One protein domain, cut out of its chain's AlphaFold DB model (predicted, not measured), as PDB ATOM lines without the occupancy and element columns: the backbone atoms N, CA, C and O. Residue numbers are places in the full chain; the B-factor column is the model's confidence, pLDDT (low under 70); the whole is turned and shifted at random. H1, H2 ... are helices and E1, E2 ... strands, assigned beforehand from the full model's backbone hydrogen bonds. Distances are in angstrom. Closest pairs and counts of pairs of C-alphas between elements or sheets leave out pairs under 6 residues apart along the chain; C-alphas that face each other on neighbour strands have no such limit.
ATOM      1  N   THR A  12      18.993  34.987  40.895       95.31
ATOM      2  CA  THR A  12      18.427  33.634  40.915       95.31
ATOM      3  C   THR A  12      17.033  33.670  41.528       95.31
ATOM      4  O   THR A  12      16.843  34.157  42.643       95.31
ATOM      5  N   TYR A  13      16.057  33.125  40.805       95.00
ATOM      6  CA  TYR A  13      14.669  33.027  41.241       95.00
ATOM      7  C   TYR A  13      14.279  31.570  41.445       95.00
ATOM      8  O   TYR A  13      14.633  30.701  40.646       95.00
ATOM      9  N   ILE A  14      13.482  31.322  42.482       94.81
ATOM     10  CA  ILE A  14      12.838  30.032  42.715       94.81
ATOM     11  C   ILE A  14      11.342  30.197  42.466       94.81
ATOM     12  O   ILE A  14      10.700  31.081  43.033       94.81
ATOM     13  N   VAL A  15      10.777  29.322  41.639       94.00
ATOM     14  CA  VAL A  15       9.328  29.195  41.476       94.00
ATOM     15  C   VAL A  15       8.890  27.945  42.210       94.00
ATOM     16  O   VAL A  15       9.375  26.855  41.920       94.00
ATOM     17  N   ALA A  16       7.954  28.098  43.143       94.19
ATOM     18  CA  ALA A  16       7.357  26.999  43.885       94.19
ATOM     19  C   ALA A  16       5.832  27.052  43.780       94.19
ATOM     20  O   ALA A  16       5.219  28.117  43.856       94.19
ATOM     21  N   MET A  17       5.213  25.889  43.601       93.62
ATOM     22  CA  MET A  17       3.771  25.741  43.435       93.62
ATOM     23  C   MET A  17       3.200  24.789  44.484       93.62
ATOM     24  O   MET A  17       3.741  23.707  44.732       93.62
ATOM     25  N   ARG A  18       2.069  25.193  45.066       93.00
ATOM     26  CA  ARG A  18       1.239  24.404  45.984       93.00
ATOM     27  C   ARG A  18      -0.238  24.654  45.701       93.00
ATOM     28  O   ARG A  18      -0.581  25.630  45.039       93.00
ATOM     29  N   ASN A  19      -1.097  23.803  46.256       92.44
ATOM     30  CA  ASN A  19      -2.553  23.848  46.100       92.44
ATOM     31  C   ASN A  19      -3.035  23.840  44.636       92.44
ATOM     32  O   ASN A  19      -4.137  24.293  44.342       92.44
ATOM     33  N   LEU A  20      -2.228  23.312  43.714       93.38
ATOM     34  CA  LEU A  20      -2.636  23.060  42.342       93.38
ATOM     35  C   LEU A  20      -3.716  21.982  42.337       93.38
ATOM     36  O   LEU A  20      -3.520  20.897  42.896       93.38
ATOM     37  N   THR A  21      -4.823  22.264  41.665       95.31
ATOM     38  CA  THR A  21      -5.934  21.336  41.474       95.31
ATOM     39  C   THR A  21      -6.223  21.136  39.991       95.31
ATOM     40  O   THR A  21      -5.888  21.967  39.145       95.31
ATOM     41  N   THR A  22      -6.811  19.996  39.648       91.56
ATOM     42  CA  THR A  22      -7.279  19.714  38.294       91.56
ATOM     43  C   THR A  22      -8.520  20.550  37.997       91.56
ATOM     44  O   THR A  22      -9.456  20.603  38.794       91.56
ATOM     45  N   ALA A  23      -8.574  21.163  36.815       87.38
ATOM     46  CA  ALA A  23      -9.737  21.955  36.414       87.38
ATOM     47  C   ALA A  23     -11.025  21.113  36.298       87.38
ATOM     48  O   ALA A  23     -12.114  21.624  36.523       87.38
ATOM     49  N   SER A  24     -10.907  19.826  35.952       90.50
ATOM     50  CA  SER A  24     -12.052  18.941  35.710       90.50
ATOM     51  C   SER A  24     -12.676  18.348  36.973       90.50
ATOM     52  O   SER A  24     -13.877  18.100  36.984       90.50
ATOM     53  N   SER A  25     -11.886  18.082  38.019       91.62
ATOM     54  CA  SER A  25     -12.365  17.388  39.224       91.62
ATOM     55  C   SER A  25     -12.077  18.119  40.532       91.62
ATOM     56  O   SER A  25     -12.515  17.660  41.583       91.62
ATOM     57  N   GLY A  26     -11.326  19.225  40.500       93.12
ATOM     58  CA  GLY A  26     -10.882  19.931  41.704       93.12
ATOM     59  C   GLY A  26      -9.911  19.120  42.570       93.12
ATOM     60  O   GLY A  26      -9.560  19.550  43.667       93.12
ATOM     61  N   ALA A  27      -9.464  17.953  42.099       94.62
ATOM     62  CA  ALA A  27      -8.563  17.086  42.840       94.62
ATOM     63  C   ALA A  27      -7.146  17.681  42.865       94.62
ATOM     64  O   ALA A  27      -6.730  18.281  41.871       94.62
ATOM     65  N   PRO A  28      -6.365  17.500  43.945       93.31
ATOM     66  CA  PRO A  28      -4.975  17.939  43.977       93.31
ATOM     67  C   PRO A  28      -4.159  17.324  42.836       93.31
ATOM     68  O   PRO A  28      -4.215  16.116  42.600       93.31
ATOM     69  N   VAL A  29      -3.360  18.142  42.152       94.12
ATOM     70  CA  VAL A  29      -2.404  17.662  41.148       94.12
ATOM     71  C   VAL A  29      -1.254  16.951  41.874       94.12
ATOM     72  O   VAL A  29      -0.553  17.592  42.660       94.12
ATOM     73  N   PRO A  30      -1.024  15.643  41.675       93.88
ATOM     74  CA  PRO A  30       0.073  14.971  42.356       93.88
ATOM     75  C   PRO A  30       1.429  15.471  41.822       93.88
ATOM     76  O   PRO A  30       1.555  15.708  40.617       93.88
ATOM     77  N   PRO A  31       2.463  15.598  42.676       94.94
ATOM     78  CA  PRO A  31       3.823  15.816  42.198       94.94
ATOM     79  C   PRO A  31       4.259  14.650  41.302       94.94
ATOM     80  O   PRO A  31       3.861  13.501  41.522       94.94
ATOM     81  N   SER A  32       5.122  14.921  40.321       94.31
ATOM     82  CA  SER A  32       5.736  13.851  39.527       94.31
ATOM     83  C   SER A  32       6.564  12.924  40.424       94.31
ATOM     84  O   SER A  32       7.078  13.349  41.460       94.31
ATOM     85  N   ALA A  33       6.738  11.658  40.030       94.75
ATOM     86  CA  ALA A  33       7.530  10.704  40.812       94.75
ATOM     87  C   ALA A  33       8.970  11.200  41.053       94.75
ATOM     88  O   ALA A  33       9.488  11.074  42.160       94.75
ATOM     89  N   ALA A  34       9.580  11.835  40.046       95.38
ATOM     90  CA  ALA A  34      10.911  12.426  40.151       95.38
ATOM     91  C   ALA A  34      10.953  13.593  41.151       95.38
ATOM     92  O   ALA A  34      11.802  13.606  42.041       95.38
ATOM     93  N   PHE A  35      10.009  14.539  41.062       96.31
ATOM     94  CA  PHE A  35       9.945  15.663  42.000       96.31
ATOM     95  C   PHE A  35       9.653  15.185  43.424       96.31
ATOM     96  O   PHE A  35      10.291  15.638  44.369       96.31
ATOM     97  N   LYS A  36       8.751  14.211  43.582       95.81
ATOM     98  CA  LYS A  36       8.469  13.581  44.873       95.81
ATOM     99  C   LYS A  36       9.716  12.919  45.463       95.81
ATOM    100  O   LYS A  36       9.956  13.066  46.652       95.81
ATOM    101  N   ALA A  37      10.538  12.245  44.658       96.38
ATOM    102  CA  ALA A  37      11.775  11.627  45.137       96.38
ATOM    103  C   ALA A  37      12.850  12.645  45.565       96.38
ATOM    104  O   ALA A  37      13.621  12.372  46.491       96.38
ATOM    105  N   LEU A  38      12.886  13.817  44.919       96.94
ATOM    106  CA  LEU A  38      13.696  14.958  45.359       96.94
ATOM    107  C   LEU A  38      13.156  15.526  46.680       96.94
ATOM    108  O   LEU A  38      13.906  15.645  47.645       96.94
ATOM    109  N   ARG A  39      11.852  15.814  46.735       96.12
ATOM    110  CA  ARG A  39      11.144  16.433  47.866       96.12
ATOM    111  C   ARG A  39      11.100  15.565  49.117       96.12
ATOM    112  O   ARG A  39      11.296  16.074  50.208       96.12
ATOM    113  N   ASP A  40      10.859  14.270  48.980       94.88
ATOM    114  CA  ASP A  40      10.658  13.366  50.118       94.88
ATOM    115  C   ASP A  40      11.947  12.597  50.467       94.88
ATOM    116  O   ASP A  40      11.969  11.812  51.411       94.88
ATOM    117  N   GLY A  41      13.024  12.773  49.690       92.75
ATOM    118  CA  GLY A  41      14.281  12.049  49.886       92.75
ATOM    119  C   GLY A  41      14.202  10.550  49.569       92.75
ATOM    120  O   GLY A  41      15.114   9.805  49.923       92.75
ATOM    121  N   SER A  42      13.143  10.079  48.902       93.50
ATOM    122  CA  SER A  42      12.966   8.652  48.621       93.50
ATOM    123  C   SER A  42      13.977   8.134  47.588       93.50
ATOM    124  O   SER A  42      14.397   8.903  46.714       93.50
ATOM    125  N   PRO A  43      14.355   6.841  47.623       93.31
ATOM    126  CA  PRO A  43      15.260   6.249  46.638       93.31
ATOM    127  C   PRO A  43      14.802   6.477  45.188       93.31
ATOM    128  O   PRO A  43      13.610   6.450  44.891       93.31
ATOM    129  N   SER A  44      15.762   6.699  44.289       94.81
ATOM    130  CA  SER A  44      15.549   6.791  42.840       94.81
ATOM    131  C   SER A  44      16.794   6.278  42.127       94.81
ATOM    132  O   SER A  44      17.907   6.554  42.574       94.81
ATOM    133  N   THR A  45      16.603   5.540  41.037       94.56
ATOM    134  CA  THR A  45      17.681   5.069  40.155       94.56
ATOM    135  C   THR A  45      17.960   6.030  39.001       94.56
ATOM    136  O   THR A  45      18.904   5.804  38.252       94.56
ATOM    137  N   ASP A  46      17.167   7.097  38.852       95.31
ATOM    138  CA  ASP A  46      17.353   8.108  37.811       95.31
ATOM    139  C   ASP A  46      18.546   9.026  38.160       95.31
ATOM    140  O   ASP A  46      18.506   9.729  39.184       95.31
ATOM    141  N   PRO A  47      19.605   9.064  37.326       94.88
ATOM    142  CA  PRO A  47      20.726   9.983  37.504       94.88
ATOM    143  C   PRO A  47      20.297  11.454  37.601       94.88
ATOM    144  O   PRO A  47      20.878  12.207  38.376       94.88
ATOM    145  N   ALA A  48      19.244  11.872  36.888       93.38
ATOM    146  CA  ALA A  48      18.746  13.247  36.935       93.38
ATOM    147  C   ALA A  48      18.179  13.627  38.314       93.38
ATOM    148  O   ALA A  48      18.260  14.785  38.719       93.38
ATOM    149  N   VAL A  49      17.637  12.655  39.057       95.94
ATOM    150  CA  VAL A  49      17.167  12.852  40.437       95.94
ATOM    151  C   VAL A  49      18.337  12.808  41.412       95.94
ATOM    152  O   VAL A  49      18.464  13.678  42.271       95.94
ATOM    153  N   THR A  50      19.199  11.795  41.303       95.25
ATOM    154  CA  THR A  50      20.305  11.610  42.256       95.25
ATOM    155  C   THR A  50      21.317  12.755  42.195       95.25
ATOM    156  O   THR A  50      21.702  13.261  43.249       95.25
ATOM    157  N   ASN A  51      21.645  13.248  40.997       96.56
ATOM    158  CA  ASN A  51      22.583  14.358  40.801       96.56
ATOM    159  C   ASN A  51      22.050  15.711  41.306       96.56
ATOM    160  O   ASN A  51      22.842  16.585  41.640       96.56
ATOM    161  N   ARG A  52      20.725  15.888  41.398       95.75
ATOM    162  CA  ARG A  52      20.084  17.154  41.803       95.75
ATOM    163  C   ARG A  52      19.674  17.214  43.275       95.75
ATOM    164  O   ARG A  52      19.080  18.199  43.702       95.75
ATOM    165  N   ARG A  53      19.971  16.187  44.083       95.56
ATOM    166  CA  ARG A  53      19.513  16.133  45.486       95.56
ATOM    167  C   ARG A  53      20.008  17.301  46.333       95.56
ATOM    168  O   ARG A  53      19.224  17.850  47.098       95.56
ATOM    169  N   ALA A  54      21.288  17.655  46.218       95.44
ATOM    170  CA  ALA A  54      21.871  18.739  47.006       95.44
ATOM    171  C   ALA A  54      21.267  20.100  46.621       95.44
ATOM    172  O   ALA A  54      20.861  20.856  47.499       95.44
ATOM    173  N   GLU A  55      21.146  20.357  45.316       95.19
ATOM    174  CA  GLU A  55      20.501  21.547  44.746       95.19
ATOM    175  C   GLU A  55      19.053  21.676  45.237       95.19
ATOM    176  O   GLU A  55      18.687  22.668  45.863       95.19
ATOM    177  N   TYR A  56      18.243  20.627  45.082       96.31
ATOM    178  CA  TYR A  56      16.845  20.661  45.505       96.31
ATOM    179  C   TYR A  56      16.677  20.748  47.027       96.31
ATOM    180  O   TYR A  56      15.749  21.401  47.493       96.31
ATOM    181  N   ALA A  57      17.570  20.148  47.821       95.06
ATOM    182  CA  ALA A  57      17.548  20.323  49.275       95.06
ATOM    183  C   ALA A  57      17.777  21.791  49.676       95.06
ATOM    184  O   ALA A  57      17.110  22.291  50.586       95.06
ATOM    185  N   ALA A  58      18.679  22.496  48.984       95.06
ATOM    186  CA  ALA A  58      18.882  23.930  49.175       95.06
ATOM    187  C   ALA A  58      17.658  24.738  48.717       95.06
ATOM    188  O   ALA A  58      17.187  25.594  49.467       95.06
ATOM    189  N   LEU A  59      17.097  24.406  47.549       95.94
ATOM    190  CA  LEU A  59      15.882  25.017  47.010       95.94
ATOM    191  C   LEU A  59      14.718  24.913  48.002       95.94
ATOM    192  O   LEU A  59      14.100  25.922  48.332       95.94
ATOM    193  N   PHE A  60      14.424  23.719  48.524       95.81
ATOM    194  CA  PHE A  60      13.315  23.534  49.463       95.81
ATOM    195  C   PHE A  60      13.508  24.327  50.750       95.81
ATOM    196  O   PHE A  60      12.572  24.978  51.206       95.81
ATOM    197  N   LYS A  61      14.732  24.346  51.294       93.69
ATOM    198  CA  LYS A  61      15.064  25.161  52.467       93.69
ATOM    199  C   LYS A  61      14.857  26.653  52.195       93.69
ATOM    200  O   LYS A  61      14.353  27.360  53.064       93.69
ATOM    201  N   ALA A  62      15.241  27.129  51.011       94.62
ATOM    202  CA  ALA A  62      15.056  28.520  50.619       94.62
ATOM    203  C   ALA A  62      13.567  28.885  50.504       94.62
ATOM    204  O   ALA A  62      13.160  29.927  51.011       94.62
ATOM    205  N   VAL A  63      12.743  28.014  49.911       94.81
ATOM    206  CA  VAL A  63      11.294  28.248  49.799       94.81
ATOM    207  C   VAL A  63      10.600  28.173  51.162       94.81
ATOM    208  O   VAL A  63       9.764  29.021  51.454       94.81
ATOM    209  N   ASP A  64      10.963  27.223  52.026       91.56
ATOM    210  CA  ASP A  64      10.386  27.121  53.376       91.56
ATOM    211  C   ASP A  64      10.745  28.324  54.261       91.56
ATOM    212  O   ASP A  64       9.966  28.707  55.134       91.56
ATOM    213  N   ALA A  65      11.895  28.958  54.016       92.00
ATOM    214  CA  ALA A  65      12.291  30.200  54.671       92.00
ATOM    215  C   ALA A  65      11.663  31.460  54.039       92.00
ATOM    216  O   ALA A  65      11.758  32.540  54.628       92.00
ATOM    217  N   ALA A  66      11.045  31.359  52.855       91.69
ATOM    218  CA  ALA A  66      10.549  32.512  52.116       91.69
ATOM    219  C   ALA A  66       9.294  33.118  52.782       91.69
ATOM    220  O   ALA A  66       8.279  32.424  52.954       91.69
ATOM    221  N   PRO A  67       9.302  34.426  53.108       88.12
ATOM    222  CA  PRO A  67       8.120  35.110  53.615       88.12
ATOM    223  C   PRO A  67       6.941  34.966  52.645       88.12
ATOM    224  O   PRO A  67       7.065  35.220  51.450       88.12
ATOM    225  N   GLY A  68       5.784  34.551  53.159       85.00
ATOM    226  CA  GLY A  68       4.561  34.408  52.365       85.00
ATOM    227  C   GLY A  68       4.367  33.056  51.668       85.00
ATOM    228  O   GLY A  68       3.259  32.807  51.193       85.00
ATOM    229  N   TRP A  69       5.353  32.142  51.667       89.44
ATOM    230  CA  TRP A  69       5.138  30.783  51.145       89.44
ATOM    231  C   TRP A  69       3.996  30.080  51.889       89.44
ATOM    232  O   TRP A  69       3.100  29.514  51.258       89.44
ATOM    233  N   GLY A  70       3.978  30.172  53.225       80.81
ATOM    234  CA  GLY A  70       2.868  29.709  54.067       80.81
ATOM    235  C   GLY A  70       2.564  28.207  53.953       80.81
ATOM    236  O   GLY A  70       1.434  27.791  54.219       80.81
ATOM    237  N   GLY A  71       3.532  27.411  53.495       81.50
ATOM    238  CA  GLY A  71       3.500  25.951  53.416       81.50
ATOM    239  C   GLY A  71       4.830  25.359  53.887       81.50
ATOM    240  O   GLY A  71       5.716  26.090  54.314       81.50
ATOM    241  N   SER A  72       4.968  24.038  53.807       88.38
ATOM    242  CA  SER A  72       6.241  23.339  54.037       88.38
ATOM    243  C   SER A  72       6.693  22.611  52.776       88.38
ATOM    244  O   SER A  72       5.888  22.412  51.855       88.38
ATOM    245  N   GLN A  73       7.933  22.122  52.764       91.50
ATOM    246  CA  GLN A  73       8.473  21.241  51.729       91.50
ATOM    247  C   GLN A  73       7.493  20.123  51.354       91.50
ATOM    248  O   GLN A  73       7.268  19.875  50.174       91.50
ATOM    249  N   ALA A  74       6.812  19.518  52.333       89.69
ATOM    250  CA  ALA A  74       5.850  18.436  52.102       89.69
ATOM    251  C   ALA A  74       4.624  18.852  51.259       89.69
ATOM    252  O   ALA A  74       3.992  18.009  50.621       89.69
ATOM    253  N   THR A  75       4.287  20.144  51.239       91.12
ATOM    254  CA  THR A  75       3.131  20.692  50.508       91.12
ATOM    255  C   THR A  75       3.454  21.104  49.070       91.12
ATOM    256  O   THR A  75       2.537  21.353  48.288       91.12
ATOM    257  N   MET A  76       4.737  21.156  48.693       94.31
ATOM    258  CA  MET A  76       5.155  21.536  47.341       94.31
ATOM    259  C   MET A  76       4.757  20.465  46.325       94.31
ATOM    260  O   MET A  76       5.018  19.276  46.528       94.31
ATOM    261  N   GLN A  77       4.161  20.888  45.213       95.00
ATOM    262  CA  GLN A  77       3.789  20.012  44.093       95.00
ATOM    263  C   GLN A  77       4.769  20.116  42.923       95.00
ATOM    264  O   GLN A  77       4.969  19.139  42.204       95.00
ATOM    265  N   LEU A  78       5.383  21.284  42.744       94.94
ATOM    266  CA  LEU A  78       6.412  21.541  41.745       94.94
ATOM    267  C   LEU A  78       7.272  22.711  42.217       94.94
ATOM    268  O   LEU A  78       6.741  23.684  42.751       94.94
ATOM    269  N   ALA A  79       8.578  22.627  41.999       95.31
ATOM    270  CA  ALA A  79       9.474  23.753  42.169       95.31
ATOM    271  C   ALA A  79      10.704  23.626  41.266       95.31
ATOM    272  O   ALA A  79      11.138  22.512  40.945       95.31
ATOM    273  N   TRP A  80      11.239  24.768  40.855       94.75
ATOM    274  CA  TRP A  80      12.479  24.868  40.095       94.75
ATOM    275  C   TRP A  80      13.144  26.217  40.355       94.75
ATOM    276  O   TRP A  80      12.476  27.193  40.708       94.75
ATOM    277  N   GLU A  81      14.453  26.263  40.156       95.00
ATOM    278  CA  GLU A  81      15.242  27.486  40.187       95.00
ATOM    279  C   GLU A  81      15.765  27.832  38.793       95.00
ATOM    280  O   GLU A  81      15.920  26.962  37.932       95.00
ATOM    281  N   PHE A  82      15.997  29.117  38.546       93.62
ATOM    282  CA  PHE A  82      16.677  29.593  37.349       93.62
ATOM    283  C   PHE A  82      17.402  30.906  37.635       93.62
ATOM    284  O   PHE A  82      17.006  31.673  38.513       93.62
ATOM    285  N   THR A  83      18.453  31.176  36.864       94.50
ATOM    286  CA  THR A  83      19.220  32.424  36.950       94.50
ATOM    287  C   THR A  83      18.975  33.261  35.707       94.50
ATOM    288  O   THR A  83      19.019  32.753  34.584       94.50
ATOM    289  N   VAL A  84      18.685  34.541  35.912       94.25
ATOM    290  CA  VAL A  84      18.528  35.519  34.835       94.25
ATOM    291  C   VAL A  84      19.916  35.909  34.339       94.25
ATOM    292  O   VAL A  84      20.824  36.123  35.139       94.25
ATOM    293  N   GLY A  85      20.101  36.002  33.020       93.50
ATOM    294  CA  GLY A  85      21.379  36.456  32.462       93.50
ATOM    295  C   GLY A  85      21.750  37.856  32.957       93.50
ATOM    296  O   GLY A  85      20.886  38.647  33.342       93.50
TER     297      GLY A  85
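AT A GLANCE: This is residues 12 to 85 of the 506 residues of the protein "Hypothetical protein" of Symbiodinium sp. KB8 (UniProt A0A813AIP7). What is the shape? A two-stranded antiparallel ribbon, E1 beside E2, has H3 over one face, with H1 and short H2 near H3's first residues and a long loop, residues 18 to 32. What builds it? The printed part has 74 residues, in order E1 H1 H2 H3 E2, mixed, under half in named elements. It is compact, radius of gyration of the C-alphas 12.9 A, spanning 35 by 32 by 24 A.

IN THESE COORDINATES: Where are the strands? E1, residues 12 to 17, begins at (18.427, 33.634, 40.915); E2, residues 78 to 83, is 17.5 A long, ending at (19.220, 32.424, 36.950). And the helices? H3 is residues 53 to 64, 16.3 A; H1 33 to 39; H2 47 to 50.

HOW THE PARTS SIT: How do strands pair? N 15 and O 80 are within hydrogen-bond range, 2.9 A. What touches? H1 touches H3, closest C-alphas Leu 38 and Arg 53, 5.9 A, and H2, Ala 34 and Val 49, 6.3 A. In H1 and H3 every O i to N i+4 pair is within range; H2 is too short.

THE WHOLE: How large? C-alphas 25 and 85, the farthest, are 39.3 A apart. Any cut? The printed part has no cut; links E1 to H1 and H3 to E2 are long; no printed residue is under 70 in pLDDT.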